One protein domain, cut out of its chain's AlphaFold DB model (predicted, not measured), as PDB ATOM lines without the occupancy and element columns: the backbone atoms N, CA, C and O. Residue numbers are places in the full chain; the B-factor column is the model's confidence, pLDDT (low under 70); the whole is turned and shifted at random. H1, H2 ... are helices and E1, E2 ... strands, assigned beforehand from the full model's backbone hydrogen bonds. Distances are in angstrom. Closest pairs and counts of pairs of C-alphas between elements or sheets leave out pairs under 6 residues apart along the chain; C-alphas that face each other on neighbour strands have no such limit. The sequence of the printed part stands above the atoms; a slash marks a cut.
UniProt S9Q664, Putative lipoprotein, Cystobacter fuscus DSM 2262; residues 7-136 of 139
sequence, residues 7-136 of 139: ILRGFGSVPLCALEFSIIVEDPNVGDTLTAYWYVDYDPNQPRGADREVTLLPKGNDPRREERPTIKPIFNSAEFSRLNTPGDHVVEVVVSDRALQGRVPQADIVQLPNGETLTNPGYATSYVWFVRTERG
ATOM      1  N   ILE A   7     -14.370  16.387 -17.397       50.28
ATOM      2  CA  ILE A   7     -14.970  16.739 -18.696       50.28
ATOM      3  C   ILE A   7     -14.621  18.201 -19.005       50.28
ATOM      4  O   ILE A   7     -14.922  19.066 -18.181       50.28
ATOM      5  N   LEU A   8     -14.027  18.491 -20.170       50.88
ATOM      6  CA  LEU A   8     -13.847  19.863 -20.654       50.88
ATOM      7  C   LEU A   8     -14.883  20.215 -21.714       50.88
ATOM      8  O   LEU A   8     -15.184  19.438 -22.615       50.88
ATOM      9  N   ARG A   9     -15.369  21.451 -21.642       46.19
ATOM     10  CA  ARG A   9     -16.197  22.076 -22.674       46.19
ATOM     11  C   ARG A   9     -15.553  23.414 -23.021       46.19
ATOM     12  O   ARG A   9     -15.347  24.203 -22.104       46.19
ATOM     13  N   GLY A  10     -15.215  23.659 -24.292       45.69
ATOM     14  CA  GLY A  10     -14.760  24.992 -24.718       45.69
ATOM     15  C   GLY A  10     -13.590  25.074 -25.709       45.69
ATOM     16  O   GLY A  10     -12.829  26.039 -25.701       45.69
ATOM     17  N   PHE A  11     -13.418  24.093 -26.591       45.34
ATOM     18  CA  PHE A  11     -12.471  24.196 -27.701       45.34
ATOM     19  C   PHE A  11     -12.885  25.307 -28.691       45.34
ATOM     20  O   PHE A  11     -14.001  25.292 -29.223       45.34
ATOM     21  N   GLY A  12     -11.948  26.220 -28.985       46.78
ATOM     22  CA  GLY A  12     -12.028  27.185 -30.091       46.78
ATOM     23  C   GLY A  12     -12.845  28.457 -29.835       46.78
ATOM     24  O   GLY A  12     -13.177  29.158 -30.789       46.78
ATOM     25  N   SER A  13     -13.184  28.762 -28.587       49.94
ATOM     26  CA  SER A  13     -13.982  29.931 -28.215       49.94
ATOM     27  C   SER A  13     -13.186  30.998 -27.473       49.94
ATOM     28  O   SER A  13     -12.146  30.733 -26.875       49.94
ATOM     29  N   VAL A  14     -13.679  32.235 -27.551       51.59
ATOM     30  CA  VAL A  14     -13.204  33.369 -26.752       51.59
ATOM     31  C   VAL A  14     -14.197  33.551 -25.595       51.59
ATOM     32  O   VAL A  14     -15.389  33.683 -25.883       51.59
ATOM     33  N   PRO A  15     -13.758  33.584 -24.320       55.38
ATOM     34  CA  PRO A  15     -12.369  33.533 -23.847       55.38
ATOM     35  C   PRO A  15     -11.742  32.135 -23.939       55.38
ATOM     36  O   PRO A  15     -12.439  31.130 -23.885       55.38
ATOM     37  N   LEU A  16     -10.410  32.097 -24.058       58.66
ATOM     38  CA  LEU A  16      -9.628  30.862 -24.142       58.66
ATOM     39  C   LEU A  16      -9.800  30.042 -22.863       58.66
ATOM     40  O   LEU A  16      -9.451  30.503 -21.776       58.66
ATOM     41  N   CYS A  17     -10.294  28.816 -22.998       63.28
ATOM     42  CA  CYS A  17     -10.330  27.879 -21.887       63.28
ATOM     43  C   CYS A  17      -8.897  27.591 -21.411       63.28
ATOM     44  O   CYS A  17      -7.976  27.420 -22.213       63.28
ATOM     45  N   ALA A  18      -8.721  27.508 -20.097       66.88
ATOM     46  CA  ALA A  18      -7.512  26.988 -19.473       66.88
ATOM     47  C   ALA A  18      -7.926  25.928 -18.453       66.88
ATOM     48  O   ALA A  18      -8.849  26.152 -17.669       66.88
ATOM     49  N   LEU A  19      -7.257  24.772 -18.458       71.50
ATOM     50  CA  LEU A  19      -7.482  23.726 -17.460       71.50
ATOM     51  C   LEU A  19      -6.276  23.613 -16.539       71.50
ATOM     52  O   LEU A  19      -5.195  23.250 -16.969       71.50
ATOM     53  N   GLU A  20      -6.449  23.858 -15.251       79.50
ATOM     54  CA  GLU A  20      -5.351  23.648 -14.317       79.50
ATOM     55  C   GLU A  20      -5.190  22.158 -13.972       79.50
ATOM     56  O   GLU A  20      -6.102  21.528 -13.419       79.50
ATOM     57  N   PHE A  21      -4.007  21.612 -14.251       81.56
ATOM     58  CA  PHE A  21      -3.553  20.343 -13.690       81.56
ATOM     59  C   PHE A  21      -2.491  20.622 -12.642       81.56
ATOM     60  O   PHE A  21      -1.545  21.367 -12.890       81.56
ATOM     61  N   SER A  22      -2.647  20.011 -11.475       80.12
ATOM     62  CA  SER A  22      -1.709  20.136 -10.372       80.12
ATOM     63  C   SER A  22      -1.602  18.816  -9.624       80.12
ATOM     64  O   SER A  22      -2.574  18.061  -9.522       80.12
ATOM     65  N   ILE A  23      -0.411  18.537  -9.104       78.50
ATOM     66  CA  ILE A  23      -0.118  17.346  -8.298       78.50
ATOM     67  C   ILE A  23       0.489  17.757  -6.966       78.50
ATOM     68  O   ILE A  23       1.010  18.860  -6.819       78.50
ATOM     69  N   ILE A  24       0.392  16.863  -5.991       76.50
ATOM     70  CA  ILE A  24       1.149  16.944  -4.744       76.50
ATOM     71  C   ILE A  24       2.180  15.838  -4.835       76.50
ATOM     72  O   ILE A  24       1.801  14.694  -5.066       76.50
ATOM     73  N   VAL A  25       3.454  16.176  -4.682       74.50
ATOM     74  CA  VAL A  25       4.531  15.188  -4.693       74.50
ATOM     75  C   VAL A  25       5.029  15.024  -3.268       74.50
ATOM     76  O   VAL A  25       5.418  15.999  -2.621       74.50
ATOM     77  N   GLU A  26       4.991  13.785  -2.796       70.69
ATOM     78  CA  GLU A  26       5.649  13.378  -1.563       70.69
ATOM     79  C   GLU A  26       6.913  12.620  -1.945       70.69
ATOM     80  O   GLU A  26       6.857  11.572  -2.597       70.69
ATOM     81  N   ASP A  27       8.047  13.191  -1.571       67.19
ATOM     82  CA  ASP A  27       9.358  12.643  -1.843       67.19
ATOM     83  C   ASP A  27      10.139  12.557  -0.524       67.19
ATOM     84  O   ASP A  27      10.376  13.578   0.128       67.19
ATOM     85  N   PRO A  28      10.514  11.344  -0.083       63.66
ATOM     86  CA  PRO A  28      11.240  11.165   1.167       63.66
ATOM     87  C   PRO A  28      12.648  11.785   1.136       63.66
ATOM     88  O   PRO A  28      13.229  11.985   2.205       63.66
ATOM     89  N   ASN A  29      13.200  12.093  -0.043       70.50
ATOM     90  CA  ASN A  29      14.548  12.619  -0.208       70.50
ATOM     91  C   ASN A  29      14.567  14.137  -0.448       70.50
ATOM     92  O   ASN A  29      14.933  14.649  -1.495       70.50
ATOM     93  N   VAL A  30      14.252  14.883   0.603       66.44
ATOM     94  CA  VAL A  30      14.083  16.352   0.625       66.44
ATOM     95  C   VAL A  30      15.217  17.202   0.020       66.44
ATOM     96  O   VAL A  30      15.013  18.384  -0.274       66.44
ATOM     97  N   GLY A  31      16.413  16.629  -0.142       68.94
ATOM     98  CA  GLY A  31      17.605  17.318  -0.632       68.94
ATOM     99  C   GLY A  31      17.758  17.356  -2.153       68.94
ATOM    100  O   GLY A  31      18.610  18.101  -2.640       68.94
ATOM    101  N   ASP A  32      16.976  16.584  -2.908       75.81
ATOM    102  CA  ASP A  32      17.120  16.505  -4.359       75.81
ATOM    103  C   ASP A  32      16.167  17.444  -5.124       75.81
ATOM    104  O   ASP A  32      15.168  17.982  -4.620       75.81
ATOM    105  N   THR A  33      16.562  17.728  -6.366       84.88
ATOM    106  CA  THR A  33      15.735  18.456  -7.326       84.88
ATOM    107  C   THR A  33      14.925  17.434  -8.098       84.88
ATOM    108  O   THR A  33      15.500  16.520  -8.683       84.88
ATOM    109  N   LEU A  34      13.610  17.622  -8.152       88.19
ATOM    110  CA  LEU A  34      12.743  16.793  -8.980       88.19
ATOM    111  C   LEU A  34      12.376  17.548 -10.256       88.19
ATOM    112  O   LEU A  34      12.360  18.780 -10.299       88.19
ATOM    113  N   THR A  35      12.019  16.809 -11.295       91.19
ATOM    114  CA  THR A  35      11.445  17.362 -12.521       91.19
ATOM    115  C   THR A  35      10.106  16.694 -12.794       91.19
ATOM    116  O   THR A  35       9.991  15.471 -12.759       91.19
ATOM    117  N   ALA A  36       9.079  17.505 -13.044       91.06
ATOM    118  CA  ALA A  36       7.768  17.065 -13.492       91.06
ATOM    119  C   ALA A  36       7.692  17.151 -15.024       91.06
ATOM    120  O   ALA A  36       7.683  18.245 -15.592       91.06
ATOM    121  N   TYR A  37       7.626  15.991 -15.668       92.75
ATOM    122  CA  TYR A  37       7.545  15.795 -17.111       92.75
ATOM    123  C   TYR A  37       6.092  15.558 -17.514       92.75
ATOM    124  O   TYR A  37       5.506  14.535 -17.160       92.75
ATOM    125  N   TRP A  38       5.499  16.502 -18.233       90.62
ATOM    126  CA  TRP A  38       4.105  16.457 -18.661       90.62
ATOM    127  C   TRP A  38       3.985  15.936 -20.086       90.62
ATOM    128  O   TRP A  38       4.701  16.379 -20.984       90.62
ATOM    129  N   TYR A  39       3.020  15.051 -20.300       90.81
ATOM    130  CA  TYR A  39       2.717  14.445 -21.583       90.81
ATOM    131  C   TYR A  39       1.219  14.518 -21.870       90.81
ATOM    132  O   TYR A  39       0.390  14.290 -20.990       90.81
ATOM    133  N   VAL A  40       0.872  14.783 -23.123       89.88
ATOM    134  CA  VAL A  40      -0.490  14.694 -23.658       89.88
ATOM    135  C   VAL A  40      -0.523  13.645 -24.763       89.88
ATOM    136  O   VAL A  40       0.170  13.787 -25.766       89.88
ATOM    137  N   ASP A  41      -1.329  12.599 -24.613       91.50
ATOM    138  CA  ASP A  41      -1.457  11.511 -25.594       91.50
ATOM    139  C   ASP A  41      -0.095  10.901 -25.961       91.50
ATOM    140  O   ASP A  41       0.316  10.853 -27.124       91.50
ATOM    141  N   TYR A  42       0.669  10.506 -24.941       91.00
ATOM    142  CA  TYR A  42       1.939   9.819 -25.148       91.00
ATOM    143  C   TYR A  42       1.715   8.429 -25.757       91.00
ATOM    144  O   TYR A  42       1.016   7.604 -25.171       91.00
ATOM    145  N   ASP A  43       2.358   8.153 -26.894       90.19
ATOM    146  CA  ASP A  43       2.398   6.823 -27.504       90.19
ATOM    147  C   ASP A  43       3.739   6.141 -27.172       90.19
ATOM    148  O   ASP A  43       4.787   6.601 -27.637       90.19
ATOM    149  N   PRO A  44       3.750   5.038 -26.399       87.75
ATOM    150  CA  PRO A  44       4.981   4.320 -26.076       87.75
ATOM    151  C   PRO A  44       5.658   3.675 -27.294       87.75
ATOM    152  O   PRO A  44       6.849   3.384 -27.229       87.75
ATOM    153  N   ASN A  45       4.942   3.475 -28.406       91.12
ATOM    154  CA  ASN A  45       5.519   2.960 -29.650       91.12
ATOM    155  C   ASN A  45       6.177   4.060 -30.496       91.12
ATOM    156  O   ASN A  45       6.933   3.760 -31.420       91.12
ATOM    157  N   GLN A  46       5.898   5.327 -30.186       88.50
ATOM    158  CA  GLN A  46       6.489   6.502 -30.827       88.50
ATOM    159  C   GLN A  46       7.008   7.459 -29.746       88.50
ATOM    160  O   GLN A  46       6.466   8.554 -29.555       88.50
ATOM    161  N   PRO A  47       8.045   7.040 -28.993       86.06
ATOM    162  CA  PRO A  47       8.513   7.785 -27.841       86.06
ATOM    163  C   PRO A  47       9.004   9.173 -28.251       86.06
ATOM    164  O   PRO A  47       9.747   9.347 -29.218       86.06
ATOM    165  N   ARG A  48       8.600  10.167 -27.465       88.38
ATOM    166  CA  ARG A  48       8.956  11.578 -27.638       88.38
ATOM    167  C   ARG A  48       9.305  12.220 -26.297       88.38
ATOM    168  O   ARG A  48       9.042  11.638 -25.245       88.38
ATOM    169  N   GLY A  49       9.880  13.420 -26.349       88.56
ATOM    170  CA  GLY A  49      10.080  14.249 -25.161       88.56
ATOM    171  C   GLY A  49       8.757  14.697 -24.529       88.56
ATOM    172  O   GLY A  49       7.690  14.592 -25.151       88.56
ATOM    173  N   ALA A  50       8.848  15.192 -23.295       90.44
ATOM    174  CA  ALA A  50       7.728  15.810 -22.596       90.44
ATOM    175  C   ALA A  50       7.207  17.031 -23.374       90.44
ATOM    176  O   ALA A  50       7.982  17.759 -23.993       90.44
ATOM    177  N   ASP A  51       5.892  17.261 -23.344       87.12
ATOM    178  CA  ASP A  51       5.296  18.495 -23.879       87.12
ATOM    179  C   ASP A  51       5.663  19.700 -23.000       87.12
ATOM    180  O   ASP A  51       5.786  20.823 -23.488       87.12
ATOM    181  N   ARG A  52       5.868  19.468 -21.695       87.44
ATOM    182  CA  ARG A  52       6.320  20.487 -20.746       87.44
ATOM    183  C   ARG A  52       7.137  19.879 -19.618       87.44
ATOM    184  O   ARG A  52       6.783  18.833 -19.086       87.44
ATOM    185  N   GLU A  53       8.163  20.599 -19.187       90.44
ATOM    186  CA  GLU A  53       8.936  20.273 -17.991       90.44
ATOM    187  C   GLU A  53       8.798  21.392 -16.957       90.44
ATOM    188  O   GLU A  53       8.752  22.582 -17.295       90.44
ATOM    189  N   VAL A  54       8.684  21.005 -15.688       88.25
ATOM    190  CA  VAL A  54       8.650  21.923 -14.548       88.25
ATOM    191  C   VAL A  54       9.615  21.407 -13.493       88.25
ATOM    192  O   VAL A  54       9.429  20.317 -12.955       88.25
ATOM    193  N   THR A  55      10.641  22.194 -13.188       88.56
ATOM    194  CA  THR A  55      11.582  21.891 -12.108       88.56
ATOM    195  C   THR A  55      10.940  22.168 -10.753       88.56
ATOM    196  O   THR A  55      10.338  23.220 -10.542       88.56
ATOM    197  N   LEU A  56      11.105  21.225  -9.833       83.25
ATOM    198  CA  LEU A  56      10.702  21.307  -8.437       83.25
ATOM    199  C   LEU A  56      11.957  21.389  -7.576       83.25
ATOM    200  O   LEU A  56      12.697  20.412  -7.433       83.25
ATOM    201  N   LEU A  57      12.208  22.569  -7.017       81.88
ATOM    202  CA  LEU A  57      13.406  22.797  -6.218       81.88
ATOM    203  C   LEU A  57      13.335  22.058  -4.862       81.88
ATOM    204  O   LEU A  57      12.237  21.850  -4.329       81.88
ATOM    205  N   PRO A  58      14.493  21.655  -4.295       75.31
ATOM    206  CA  PRO A  58      14.615  21.145  -2.925       75.31
ATOM    207  C   PRO A  58      13.930  22.067  -1.918       75.31
ATOM    208  O   PRO A  58      14.104  23.287  -1.987       75.31
ATOM    209  N   LYS A  59      13.198  21.502  -0.951       65.00
ATOM    210  CA  LYS A  59      12.553  22.286   0.114       65.00
ATOM    211  C   LYS A  59      12.967  21.801   1.500       65.00
ATOM    212  O   LYS A  59      12.207  21.152   2.213       65.00
ATOM    213  N   GLY A  60      14.167  22.208   1.915       62.47
ATOM    214  CA  GLY A  60      14.639  22.044   3.293       62.47
ATOM    215  C   GLY A  60      14.477  20.612   3.809       62.47
ATOM    216  O   GLY A  60      14.913  19.681   3.151       62.47
ATOM    217  N   ASN A  61      13.845  20.445   4.975       66.81
ATOM    218  CA  ASN A  61      13.611  19.136   5.604       66.81
ATOM    219  C   ASN A  61      12.166  18.619   5.425       66.81
ATOM    220  O   ASN A  61      11.749  17.738   6.175       66.81
ATOM    221  N   ASP A  62      11.377  19.186   4.503       63.97
ATOM    222  CA  ASP A  62       9.971  18.805   4.313       63.97
ATOM    223  C   ASP A  62       9.813  17.811   3.146       63.97
ATOM    224  O   ASP A  62      10.057  18.186   1.997       63.97
ATOM    225  N   PRO A  63       9.394  16.554   3.403       62.75
ATOM    226  CA  PRO A  63       9.160  15.558   2.355       62.75
ATOM    227  C   PRO A  63       7.974  15.895   1.448       62.75
ATOM    228  O   PRO A  63       7.821  15.306   0.377       62.75
ATOM    229  N   ARG A  64       7.109  16.838   1.838       59.75
ATOM    230  CA  ARG A  64       6.028  17.313   0.976       59.75
ATOM    231  C   ARG A  64       6.505  18.519   0.185       59.75
ATOM    232  O   ARG A  64       6.792  19.585   0.733       59.75
ATOM    233  N   ARG A  65       6.483  18.399  -1.141       63.75
ATOM    234  CA  ARG A  65       6.627  19.558  -2.025       63.75
ATOM    235  C   ARG A  65       5.310  20.347  -1.954       63.75
ATOM    236  O   ARG A  65       4.364  20.066  -2.684       63.75
ATOM    237  N   GLU A  66       5.198  21.285  -1.006       55.72
ATOM    238  CA  GLU A  66       3.995  22.136  -0.882       55.72
ATOM    239  C   GLU A  66       3.754  22.976  -2.149       55.72
ATOM    240  O   GLU A  66       2.612  23.324  -2.464       55.72
ATOM    241  N   GLU A  67       4.823  23.267  -2.898       59.75
ATOM    242  CA  GLU A  67       4.736  23.796  -4.254       59.75
ATOM    243  C   GLU A  67       4.185  22.714  -5.185       59.75
ATOM    244  O   GLU A  67       4.865  21.759  -5.557       59.75
ATOM    245  N   ARG A  68       2.914  22.870  -5.559       64.88
ATOM    246  CA  ARG A  68       2.265  22.003  -6.540       64.88
ATOM    247  C   ARG A  68       2.793  22.367  -7.927       64.88
ATOM    248  O   ARG A  68       2.457  23.462  -8.400       64.88
ATOM    249  N   PRO A  69       3.546  21.494  -8.628       65.38
ATOM    250  CA  PRO A  69       3.813  21.740 -10.036       65.38
ATOM    251  C   PRO A  69       2.464  21.818 -10.734       65.38
ATOM    252  O   PRO A  69       1.606  20.939 -10.595       65.38
ATOM    253  N   THR A  70       2.272  22.924 -11.433       68.69
ATOM    254  CA  THR A  70       1.005  23.264 -12.052       68.69
ATOM    255  C   THR A  70       1.252  23.515 -13.523       68.69
ATOM    256  O   THR A  70       2.149  24.281 -13.875       68.69
ATOM    257  N   ILE A  71       0.435  22.912 -14.381       72.56
ATOM    258  CA  ILE A  71       0.324  23.336 -15.775       72.56
ATOM    259  C   ILE A  71      -1.066  23.904 -16.023       72.56
ATOM    260  O   ILE A  71      -2.073  23.416 -15.506       72.56
ATOM    261  N   LYS A  72      -1.102  24.963 -16.826       73.88
ATOM    262  CA  LYS A  72      -2.323  25.587 -17.333       73.88
ATOM    263  C   LYS A  72      -2.196  25.609 -18.856       73.88
ATOM    264  O   LYS A  72      -1.683  26.590 -19.391       73.88
ATOM    265  N   PRO A  73      -2.568  24.520 -19.555       64.44
ATOM    266  CA  PRO A  73      -2.589  24.510 -20.999       64.44
ATOM    267  C   PRO A  73      -3.546  25.597 -21.464       64.44
ATOM    268  O   PRO A  73      -4.698  25.658 -21.031       64.44
ATOM    269  N   ILE A  74      -3.049  26.447 -22.350       65.38
ATOM    270  CA  ILE A  74      -3.882  27.351 -23.126       65.38
ATOM    271  C   ILE A  74      -4.188  26.604 -24.420       65.38
ATOM    272  O   ILE A  74      -3.261  26.287 -25.165       65.38
ATOM    273  N   PHE A  75      -5.463  26.321 -24.702       62.53
ATOM    274  CA  PHE A  75      -5.864  25.435 -25.810       62.53
ATOM    275  C   PHE A  75      -5.672  26.018 -27.227       62.53
ATOM    276  O   PHE A  75      -6.317  25.606 -28.189       62.53
ATOM    277  N   ASN A  76      -4.815  27.019 -27.379       60.16
ATOM    278  CA  ASN A  76      -4.339  27.514 -28.664       60.16
ATOM    279  C   ASN A  76      -2.813  27.721 -28.677       60.16
ATOM    280  O   ASN A  76      -2.287  28.260 -29.650       60.16
ATOM    281  N   SER A  77      -2.095  27.314 -27.622       64.50
ATOM    282  CA  SER A  77      -0.640  27.422 -27.579       64.50
ATOM    283  C   SER A  77       0.017  26.272 -28.340       64.50
ATOM    284  O   SER A  77      -0.517  25.162 -28.423       64.50
ATOM    285  N   ALA A  78       1.203  26.539 -28.890       64.56
ATOM    286  CA  ALA A  78       2.028  25.512 -29.522       64.56
ATOM    287  C   ALA A  78       2.451  24.424 -28.516       64.56
ATOM    288  O   ALA A  78       2.522  23.252 -28.882       64.56
ATOM    289  N   GLU A  79       2.661  24.811 -27.251       65.25
ATOM    290  CA  GLU A  79       3.121  23.935 -26.163       65.25
ATOM    291  C   GLU A  79       2.135  22.801 -25.841       65.25
ATOM    292  O   GLU A  79       2.560  21.697 -25.526       65.25
ATOM    293  N   PHE A  80       0.823  23.035 -25.967       70.88
ATOM    294  CA  PHE A  80      -0.210  22.032 -25.664       70.88
ATOM    295  C   PHE A  80      -1.159  21.781 -26.836       70.88
ATOM    296  O   PHE A  80      -2.333  21.470 -26.648       70.88
ATOM    297  N   SER A  81      -0.630  21.869 -28.058       70.25
ATOM    298  CA  SER A  81      -1.385  21.716 -29.309       70.25
ATOM    299  C   SER A  81      -2.231  20.441 -29.406       70.25
ATOM    300  O   SER A  81      -3.262  20.442 -30.074       70.25
ATOM    301  N   ARG A  82      -1.847  19.372 -28.702       78.25
ATOM    302  CA  ARG A  82      -2.577  18.095 -28.668       78.25
ATOM    303  C   ARG A  82      -3.923  18.186 -27.949       78.25
ATOM    304  O   ARG A  82      -4.866  17.533 -28.367       78.25
ATOM    305  N   LEU A  83      -4.055  19.057 -26.946       79.06
ATOM    306  CA  LEU A  83      -5.348  19.346 -26.312       79.06
ATOM    307  C   LEU A  83      -6.213  20.307 -27.153       79.06
ATOM    308  O   LEU A  83      -7.338  20.623 -26.770       79.06
ATOM    309  N   ASN A  84      -5.711  20.769 -28.304       74.31
ATOM    310  CA  ASN A  84      -6.402  21.704 -29.198       74.31
ATOM    311  C   ASN A  84      -7.132  20.971 -30.330       74.31
ATOM    312  O   ASN A  84      -7.406  21.550 -31.378       74.31
ATOM    313  N   THR A  85      -7.429  19.689 -30.165       76.31
ATOM    314  CA  THR A  85      -8.291  18.929 -31.073       76.31
ATOM    315  C   THR A  85      -9.447  18.355 -30.272       76.31
ATOM    316  O   THR A  85      -9.179  17.863 -29.186       76.31
ATOM    317  N   PRO A  86     -10.703  18.391 -30.752       79.50
ATOM    318  CA  PRO A  86     -11.803  17.710 -30.075       79.50
ATOM    319  C   PRO A  86     -11.563  16.201 -29.980       79.50
ATOM    320  O   PRO A  86     -11.230  15.574 -30.987       79.50
ATOM    321  N   GLY A  87     -11.788  15.619 -28.807       85.56
ATOM    322  CA  GLY A  87     -11.586  14.193 -28.586       85.56
ATOM    323  C   GLY A  87     -11.387  13.819 -27.124       85.56
ATOM    324  O   GLY A  87     -11.517  14.642 -26.219       85.56
ATOM    325  N   ASP A  88     -11.097  12.540 -26.909       88.81
ATOM    326  CA  ASP A  88     -10.647  12.022 -25.623       88.81
ATOM    327  C   ASP A  88      -9.116  12.023 -25.599       88.81
ATOM    328  O   ASP A  88      -8.476  11.544 -26.533       88.81
ATOM    329  N   HIS A  89      -8.556  12.548 -24.516       88.94
ATOM    330  CA  HIS A  89      -7.131  12.742 -24.309       88.94
ATOM    331  C   HIS A  89      -6.689  12.168 -22.973       88.94
ATOM    332  O   HIS A  89      -7.448  12.123 -21.995       88.94
ATOM    333  N   VAL A  90      -5.416  11.796 -22.917       90.50
ATOM    334  CA  VAL A  90      -4.743  11.386 -21.688       90.50
ATOM    335  C   VAL A  90      -3.656  12.400 -21.380       90.50
ATOM    336  O   VAL A  90      -2.713  12.564 -22.149       90.50
ATOM    337  N   VAL A  91      -3.778  13.066 -20.236       89.75
ATOM    338  CA  VAL A  91      -2.711  13.907 -19.690       89.75
ATOM    339  C   VAL A  91      -2.012  13.111 -18.606       89.75
ATOM    340  O   VAL A  91      -2.657  12.626 -17.680       89.75
ATOM    341  N   GLU A  92      -0.703  12.978 -18.712       91.62
ATOM    342  CA  GLU A  92       0.133  12.316 -17.723       91.62
ATOM    343  C   GLU A  92       1.223  13.272 -17.258       91.62
ATOM    344  O   GLU A  92       1.757  14.057 -18.038       91.62
ATOM    345  N   VAL A  93       1.580  13.182 -15.985       91.25
ATOM    346  CA  VAL A  93       2.827  13.741 -15.479       91.25
ATOM    347  C   VAL A  93       3.627  12.646 -14.810       91.25
ATOM    348  O   VAL A  93       3.102  11.913 -13.972       91.25
ATOM    349  N   VAL A  94       4.896  12.545 -15.185       92.69
ATOM    350  CA  VAL A  94       5.890  11.713 -14.514       92.69
ATOM    351  C   VAL A  94       6.802  12.649 -13.742       92.69
ATOM    352  O   VAL A  94       7.364  13.576 -14.313       92.69
ATOM    353  N   VAL A  95       6.930  12.441 -12.440       90.75
ATOM    354  CA  VAL A  95       7.865  13.185 -11.594       90.75
ATOM    355  C   VAL A  95       9.040  12.290 -11.289       90.75
ATOM    356  O   VAL A  95       8.827  11.142 -10.912       90.75
ATOM    357  N   SER A  96      10.252  12.809 -11.456       91.69
ATOM    358  CA  SER A  96      11.478  12.036 -11.289       91.69
ATOM    359  C   SER A  96      12.624  12.905 -10.775       91.69
ATOM    360  O   SER A  96      12.709  14.082 -11.128       91.69
ATOM    361  N   ASP A  97      13.504  12.328  -9.956       88.88
ATOM    362  CA  ASP A  97      14.803  12.914  -9.573       88.88
ATOM    363  C   ASP A  97      15.850  12.755 -10.695       88.88
ATOM    364  O   ASP A  97      16.910  13.381 -10.676       88.88
ATOM    365  N   ARG A  98      15.551  11.915 -11.696       88.50
ATOM    366  CA  ARG A  98      16.402  11.621 -12.857       88.50
ATOM    367  C   ARG A  98      15.821  12.130 -14.166       88.50
ATOM    368  O   ARG A  98      14.604  12.247 -14.322       88.50
ATOM    369  N   ALA A  99      16.709  12.305 -15.144       88.81
ATOM    370  CA  ALA A  99      16.316  12.458 -16.536       88.81
ATOM    371  C   ALA A  99      15.551  11.217 -17.019       88.81
ATOM    372  O   ALA A  99      15.920  10.078 -16.711       88.81
ATOM    373  N   LEU A 100      14.493  11.442 -17.797       90.38
ATOM    374  CA  LEU A 100      13.698  10.371 -18.383       90.38
ATOM    375  C   LEU A 100      14.161  10.061 -19.807       90.38
ATOM    376  O   LEU A 100      14.397  10.962 -20.612       90.38
ATOM    377  N   GLN A 101      14.198   8.775 -20.151       87.00
ATOM    378  CA  GLN A 101      14.163   8.329 -21.541       87.00
ATOM    379  C   GLN A 101      12.741   7.871 -21.850       87.00
ATOM    380  O   GLN A 101      12.258   6.860 -21.333       87.00
ATOM    381  N   GLY A 102      12.031   8.661 -22.655       84.81
ATOM    382  CA  GLY A 102      10.583   8.523 -22.763       84.81
ATOM    383  C   GLY A 102       9.939   8.848 -21.418       84.81
ATOM    384  O   GLY A 102       9.981   9.997 -20.999       84.81
ATOM    385  N   ARG A 103       9.376   7.840 -20.748       86.19
ATOM    386  CA  ARG A 103       8.734   7.947 -19.423       86.19
ATOM    387  C   ARG A 103       9.501   7.240 -18.302       86.19
ATOM    388  O   ARG A 103       8.995   7.144 -17.187       86.19
ATOM    389  N   VAL A 104      10.662   6.666 -18.610       87.69
ATOM    390  CA  VAL A 104      11.392   5.787 -17.690       87.69
ATOM    391  C   VAL A 104      12.622   6.521 -17.158       87.69
ATOM    392  O   VAL A 104      13.399   7.026 -17.976       87.69
ATOM    393  N   PRO A 105      12.815   6.600 -15.828       88.19
ATOM    394  CA  PRO A 105      14.009   7.205 -15.252       88.19
ATOM    395  C   PRO A 105      15.254   6.437 -15.686       88.19
ATOM    396  O   PRO A 105      15.277   5.205 -15.712       88.19
ATOM    397  N   GLN A 106      16.286   7.177 -16.073       89.88
ATOM    398  CA  GLN A 106      17.585   6.596 -16.381       89.88
ATOM    399  C   GLN A 106      18.284   6.235 -15.070       89.88
ATOM    400  O   GLN A 106      18.583   7.112 -14.259       89.88
ATOM    401  N   ALA A 107      18.507   4.935 -14.863       86.12
ATOM    402  CA  ALA A 107      19.203   4.435 -13.688       86.12
ATOM    403  C   ALA A 107      20.689   4.811 -13.731       86.12
ATOM    404  O   ALA A 107      21.335   4.722 -14.776       86.12
ATOM    405  N   ASP A 108      21.235   5.136 -12.565       82.94
ATOM    406  CA  ASP A 108      22.657   5.410 -12.391       82.94
ATOM    407  C   ASP A 108      23.389   4.182 -11.858       82.94
ATOM    408  O   ASP A 108      22.878   3.439 -11.014       82.94
ATOM    409  N   ILE A 109      24.628   3.997 -12.307       85.25
ATOM    410  CA  ILE A 109      25.533   2.982 -11.768       85.25
ATOM    411  C   ILE A 109      26.506   3.675 -10.818       85.25
ATOM    412  O   ILE A 109      27.319   4.497 -11.237       85.25
ATOM    413  N   VAL A 110      26.444   3.313  -9.539       84.06
ATOM    414  CA  VAL A 110      27.370   3.789  -8.511       84.06
ATOM    415  C   VAL A 110      28.409   2.705  -8.251       84.06
ATOM    416  O   VAL A 110      28.055   1.570  -7.935       84.06
ATOM    417  N   GLN A 111      29.693   3.045  -8.372       87.50
ATOM    418  CA  GLN A 111      30.767   2.173  -7.901       87.50
ATOM    419  C   GLN A 111      31.035   2.426  -6.422       87.50
ATOM    420  O   GLN A 111      31.316   3.552  -6.008       87.50
ATOM    421  N   LEU A 112      30.945   1.363  -5.630       87.44
ATOM    422  CA  LEU A 112      31.257   1.388  -4.213       87.44
ATOM    423  C   LEU A 112      32.776   1.252  -3.991       87.44
ATOM    424  O   LEU A 112      33.474   0.653  -4.812       87.44
ATOM    425  N   PRO A 113      33.313   1.743  -2.856       87.25
ATOM    426  CA  PRO A 113      34.746   1.651  -2.551       87.25
ATOM    427  C   PRO A 113      35.299   0.218  -2.478       87.25
ATOM    428  O   PRO A 113      36.506   0.022  -2.584       87.25
ATOM    429  N   ASN A 114      34.432  -0.782  -2.289       89.50
ATOM    430  CA  ASN A 114      34.776  -2.208  -2.283       89.50
ATOM    431  C   ASN A 114      34.842  -2.832  -3.696       89.50
ATOM    432  O   ASN A 114      35.104  -4.026  -3.811       89.50
ATOM    433  N   GLY A 115      34.609  -2.048  -4.758       86.00
ATOM    434  CA  GLY A 115      34.601  -2.511  -6.147       86.00
ATOM    435  C   GLY A 115      33.262  -3.082  -6.625       86.00
ATOM    436  O   GLY A 115      33.155  -3.474  -7.787       86.00
ATOM    437  N   GLU A 116      32.234  -3.120  -5.773       90.19
ATOM    438  CA  GLU A 116      30.884  -3.521  -6.175       90.19
ATOM    439  C   GLU A 116      30.173  -2.400  -6.942       90.19
ATOM    440  O   GLU A 116      30.446  -1.210  -6.766       90.19
ATOM    441  N   THR A 117      29.231  -2.786  -7.802       89.19
ATOM    442  CA  THR A 117      28.362  -1.847  -8.520       89.19
ATOM    443  C   THR A 117      26.961  -1.908  -7.938       89.19
ATOM    444  O   THR A 117      26.399  -2.988  -7.762       89.19
ATOM    445  N   LEU A 118      26.396  -0.742  -7.643       86.62
ATOM    446  CA  LEU A 118      25.032  -0.603  -7.160       86.62
ATOM    447  C   LEU A 118      24.246   0.222  -8.175       86.62
ATOM    448  O   LEU A 118      24.623   1.345  -8.512       86.62
ATOM    449  N   THR A 119      23.167  -0.355  -8.695       85.12
ATOM    450  CA  THR A 119      22.252   0.352  -9.591       85.12
ATOM    451  C   THR A 119      21.270   1.150  -8.750       85.12
ATOM    452  O   THR A 119      20.470   0.572  -8.016       85.12
ATOM    453  N   ASN A 120      21.324   2.474  -8.859       82.69
ATOM    454  CA  ASN A 120      20.310   3.350  -8.303       82.69
ATOM    455  C   ASN A 120      19.233   3.590  -9.377       82.69
ATOM    456  O   ASN A 120      19.510   4.303 -10.344       82.69
ATOM    457  N   PRO A 121      18.022   3.017  -9.240       80.88
ATOM    458  CA  PRO A 121      16.958   3.185 -10.228       80.88
ATOM    459  C   PRO A 121      16.377   4.609 -10.269       80.88
ATOM    460  O   PRO A 121      15.659   4.931 -11.213       80.88
ATOM    461  N   GLY A 122      16.682   5.448  -9.272       82.56
ATOM    462  CA  GLY A 122      16.040   6.744  -9.083       82.56
ATOM    463  C   GLY A 122      14.646   6.632  -8.464       82.56
ATOM    464  O   GLY A 122      14.116   5.542  -8.228       82.56
ATOM    465  N   TYR A 123      14.060   7.788  -8.190       83.88
ATOM    466  CA  TYR A 123      12.675   7.962  -7.786       83.88
ATOM    467  C   TYR A 123      11.841   8.354  -9.005       83.88
ATOM    468  O   TYR A 123      12.185   9.281  -9.735       83.88
ATOM    469  N   ALA A 124      10.702   7.689  -9.201       88.19
ATOM    470  CA  ALA A 124       9.691   8.154 -10.137       88.19
ATOM    471  C   ALA A 124       8.274   7.860  -9.636       88.19
ATOM    472  O   ALA A 124       7.996   6.790  -9.096       88.19
ATOM    473  N   THR A 125       7.362   8.799  -9.867       86.44
ATOM    474  CA  THR A 125       5.923   8.637  -9.631       86.44
ATOM    475  C   THR A 125       5.134   9.250 -10.783       86.44
ATOM    476  O   THR A 125       5.636  10.149 -11.461       86.44
ATOM    477  N   SER A 126       3.911   8.781 -11.037       90.38
ATOM    478  CA  SER A 126       3.085   9.315 -12.120       90.38
ATOM    479  C   SER A 126       1.636   9.570 -11.725       90.38
ATOM    480  O   SER A 126       1.056   8.894 -10.877       90.38
ATOM    481  N   TYR A 127       1.050  10.571 -12.380       88.56
ATOM    482  CA  TYR A 127      -0.348  10.960 -12.234       88.56
ATOM    483  C   TYR A 127      -0.971  11.087 -13.616       88.56
ATOM    484  O   TYR A 127      -0.340  11.599 -14.537       88.56
ATOM    485  N   VAL A 128      -2.214  10.627 -13.753       90.25
ATOM    486  CA  VAL A 128      -2.917  10.576 -15.037       90.25
ATOM    487  C   VAL A 128      -4.307  11.186 -14.899       90.25
ATOM    488  O   VAL A 128      -5.018  10.928 -13.928       90.25
ATOM    489  N   TRP A 129      -4.710  11.961 -15.903       88.00
ATOM    490  CA  TRP A 129      -6.062  12.480 -16.069       88.00
ATOM    491  C   TRP A 129      -6.606  12.113 -17.443       88.00
ATOM    492  O   TRP A 129      -5.928  12.264 -18.459       88.00
ATOM    493  N   PHE A 130      -7.873  11.714 -17.469       86.75
ATOM    494  CA  PHE A 130      -8.652  11.600 -18.696       86.75
ATOM    495  C   PHE A 130      -9.394  12.905 -18.940       86.75
ATOM    496  O   PHE A 130     -10.087  13.416 -18.050       86.75
ATOM    497  N   VAL A 131      -9.223  13.441 -20.142       84.19
ATOM    498  CA  VAL A 131      -9.659  14.778 -20.525       84.19
ATOM    499  C   VAL A 131     -10.430  14.668 -21.825       84.19
ATOM    500  O   VAL A 131      -9.882  14.226 -22.823       84.19
ATOM    501  N   ARG A 132     -11.691  15.092 -21.842       83.94
ATOM    502  CA  ARG A 132     -12.455  15.213 -23.090       83.94
ATOM    503  C   ARG A 132     -12.497  16.662 -23.519       83.94
ATOM    504  O   ARG A 132     -12.964  17.466 -22.728       83.94
ATOM    505  N   THR A 133     -12.071  16.982 -24.732       78.94
ATOM    506  CA  THR A 133     -12.134  18.318 -25.340       78.94
ATOM    507  C   THR A 133     -13.311  18.383 -26.322       78.94
ATOM    508  O   THR A 133     -13.452  17.569 -27.232       78.94
ATOM    509  N   GLU A 134     -14.194  19.368 -26.151       78.81
ATOM    510  CA  GLU A 134     -15.384  19.550 -26.996       78.81
ATOM    511  C   GLU A 134     -15.411  20.948 -27.606       78.81
ATOM    512  O   GLU A 134     -15.154  21.932 -26.906       78.81
ATOM    513  N   ARG A 135     -15.771  21.055 -28.893       72.56
ATOM    514  CA  ARG A 135     -15.967  22.347 -29.570       72.56
ATOM    515  C   ARG A 135     -17.106  23.124 -28.923       72.56
ATOM    516  O   ARG A 135     -18.220  22.618 -28.831       72.56
ATOM    517  N   GLY A 136     -16.854  24.373 -28.550       68.88
ATOM    518  CA  GLY A 136     -17.882  25.234 -27.970       68.88
ATOM    519  C   GLY A 136     -17.297  26.404 -27.199       68.88
ATOM    520  O   GLY A 136     -16.083  26.583 -27.195       68.88
TER     521      GLY A 136
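What this domain is: This is residues 7 to 136 of the 139 residues of the protein "Putative lipoprotein" of Cystobacter fuscus DSM 2262 (UniProt S9Q664). With little regular structure, this is a twisted sheet, E2 E1 E3 E6, with the thin hairpin E4 and E5 reaching beyond one end; residues 7 to 33 and 57 to 80 have no named element. The 130 printed residues hold 44 in named elements, mostly strand, in the order E1 E2 H1 E3 E4 E5 E6. Both sheets are antiparallel. The whole is loose, with a radius of gyration of the C-alphas of 17.5 A, and spans 64 by 36 by 21 A.

How they stand to each other: E1, residues 34 to 40, forms an antiparallel hairpin with E2, residues 52 to 56; N 36 and O 54 are 2.8 A apart. H1, residues 81 to 84, stands at the sheet's level, and is too short for any O i to N i+4 pair. E3, residues 87 to 96, is antiparallel to E1, with N 37 and O 94 2.8 A apart. E4, residues 108 to 111, and E5, residues 117 to 120, form a hairpin; N 110 and O 118 are 2.9 A apart. E6, residues 124 to 133, is antiparallel to E3, with N 91 and O 129 2.9 A apart.

Where its parts are: E1 begins at C-alpha 34 (12.743, 16.793, -8.980). E3 is 28.9 A long. E6, 28.5 A, ends at C-alpha 133 (-12.134, 18.318, -25.340).

The domain as a whole: The farthest C-alphas, of Asn 114 and Gly 136, are 64.7 A apart. The printed part has no cut. The links E1 to E2, E2 to H1 and E3 to E4 are long. Of the printed residues, 36 have pLDDT under 70, among them 7 to 18 and 59 to 70.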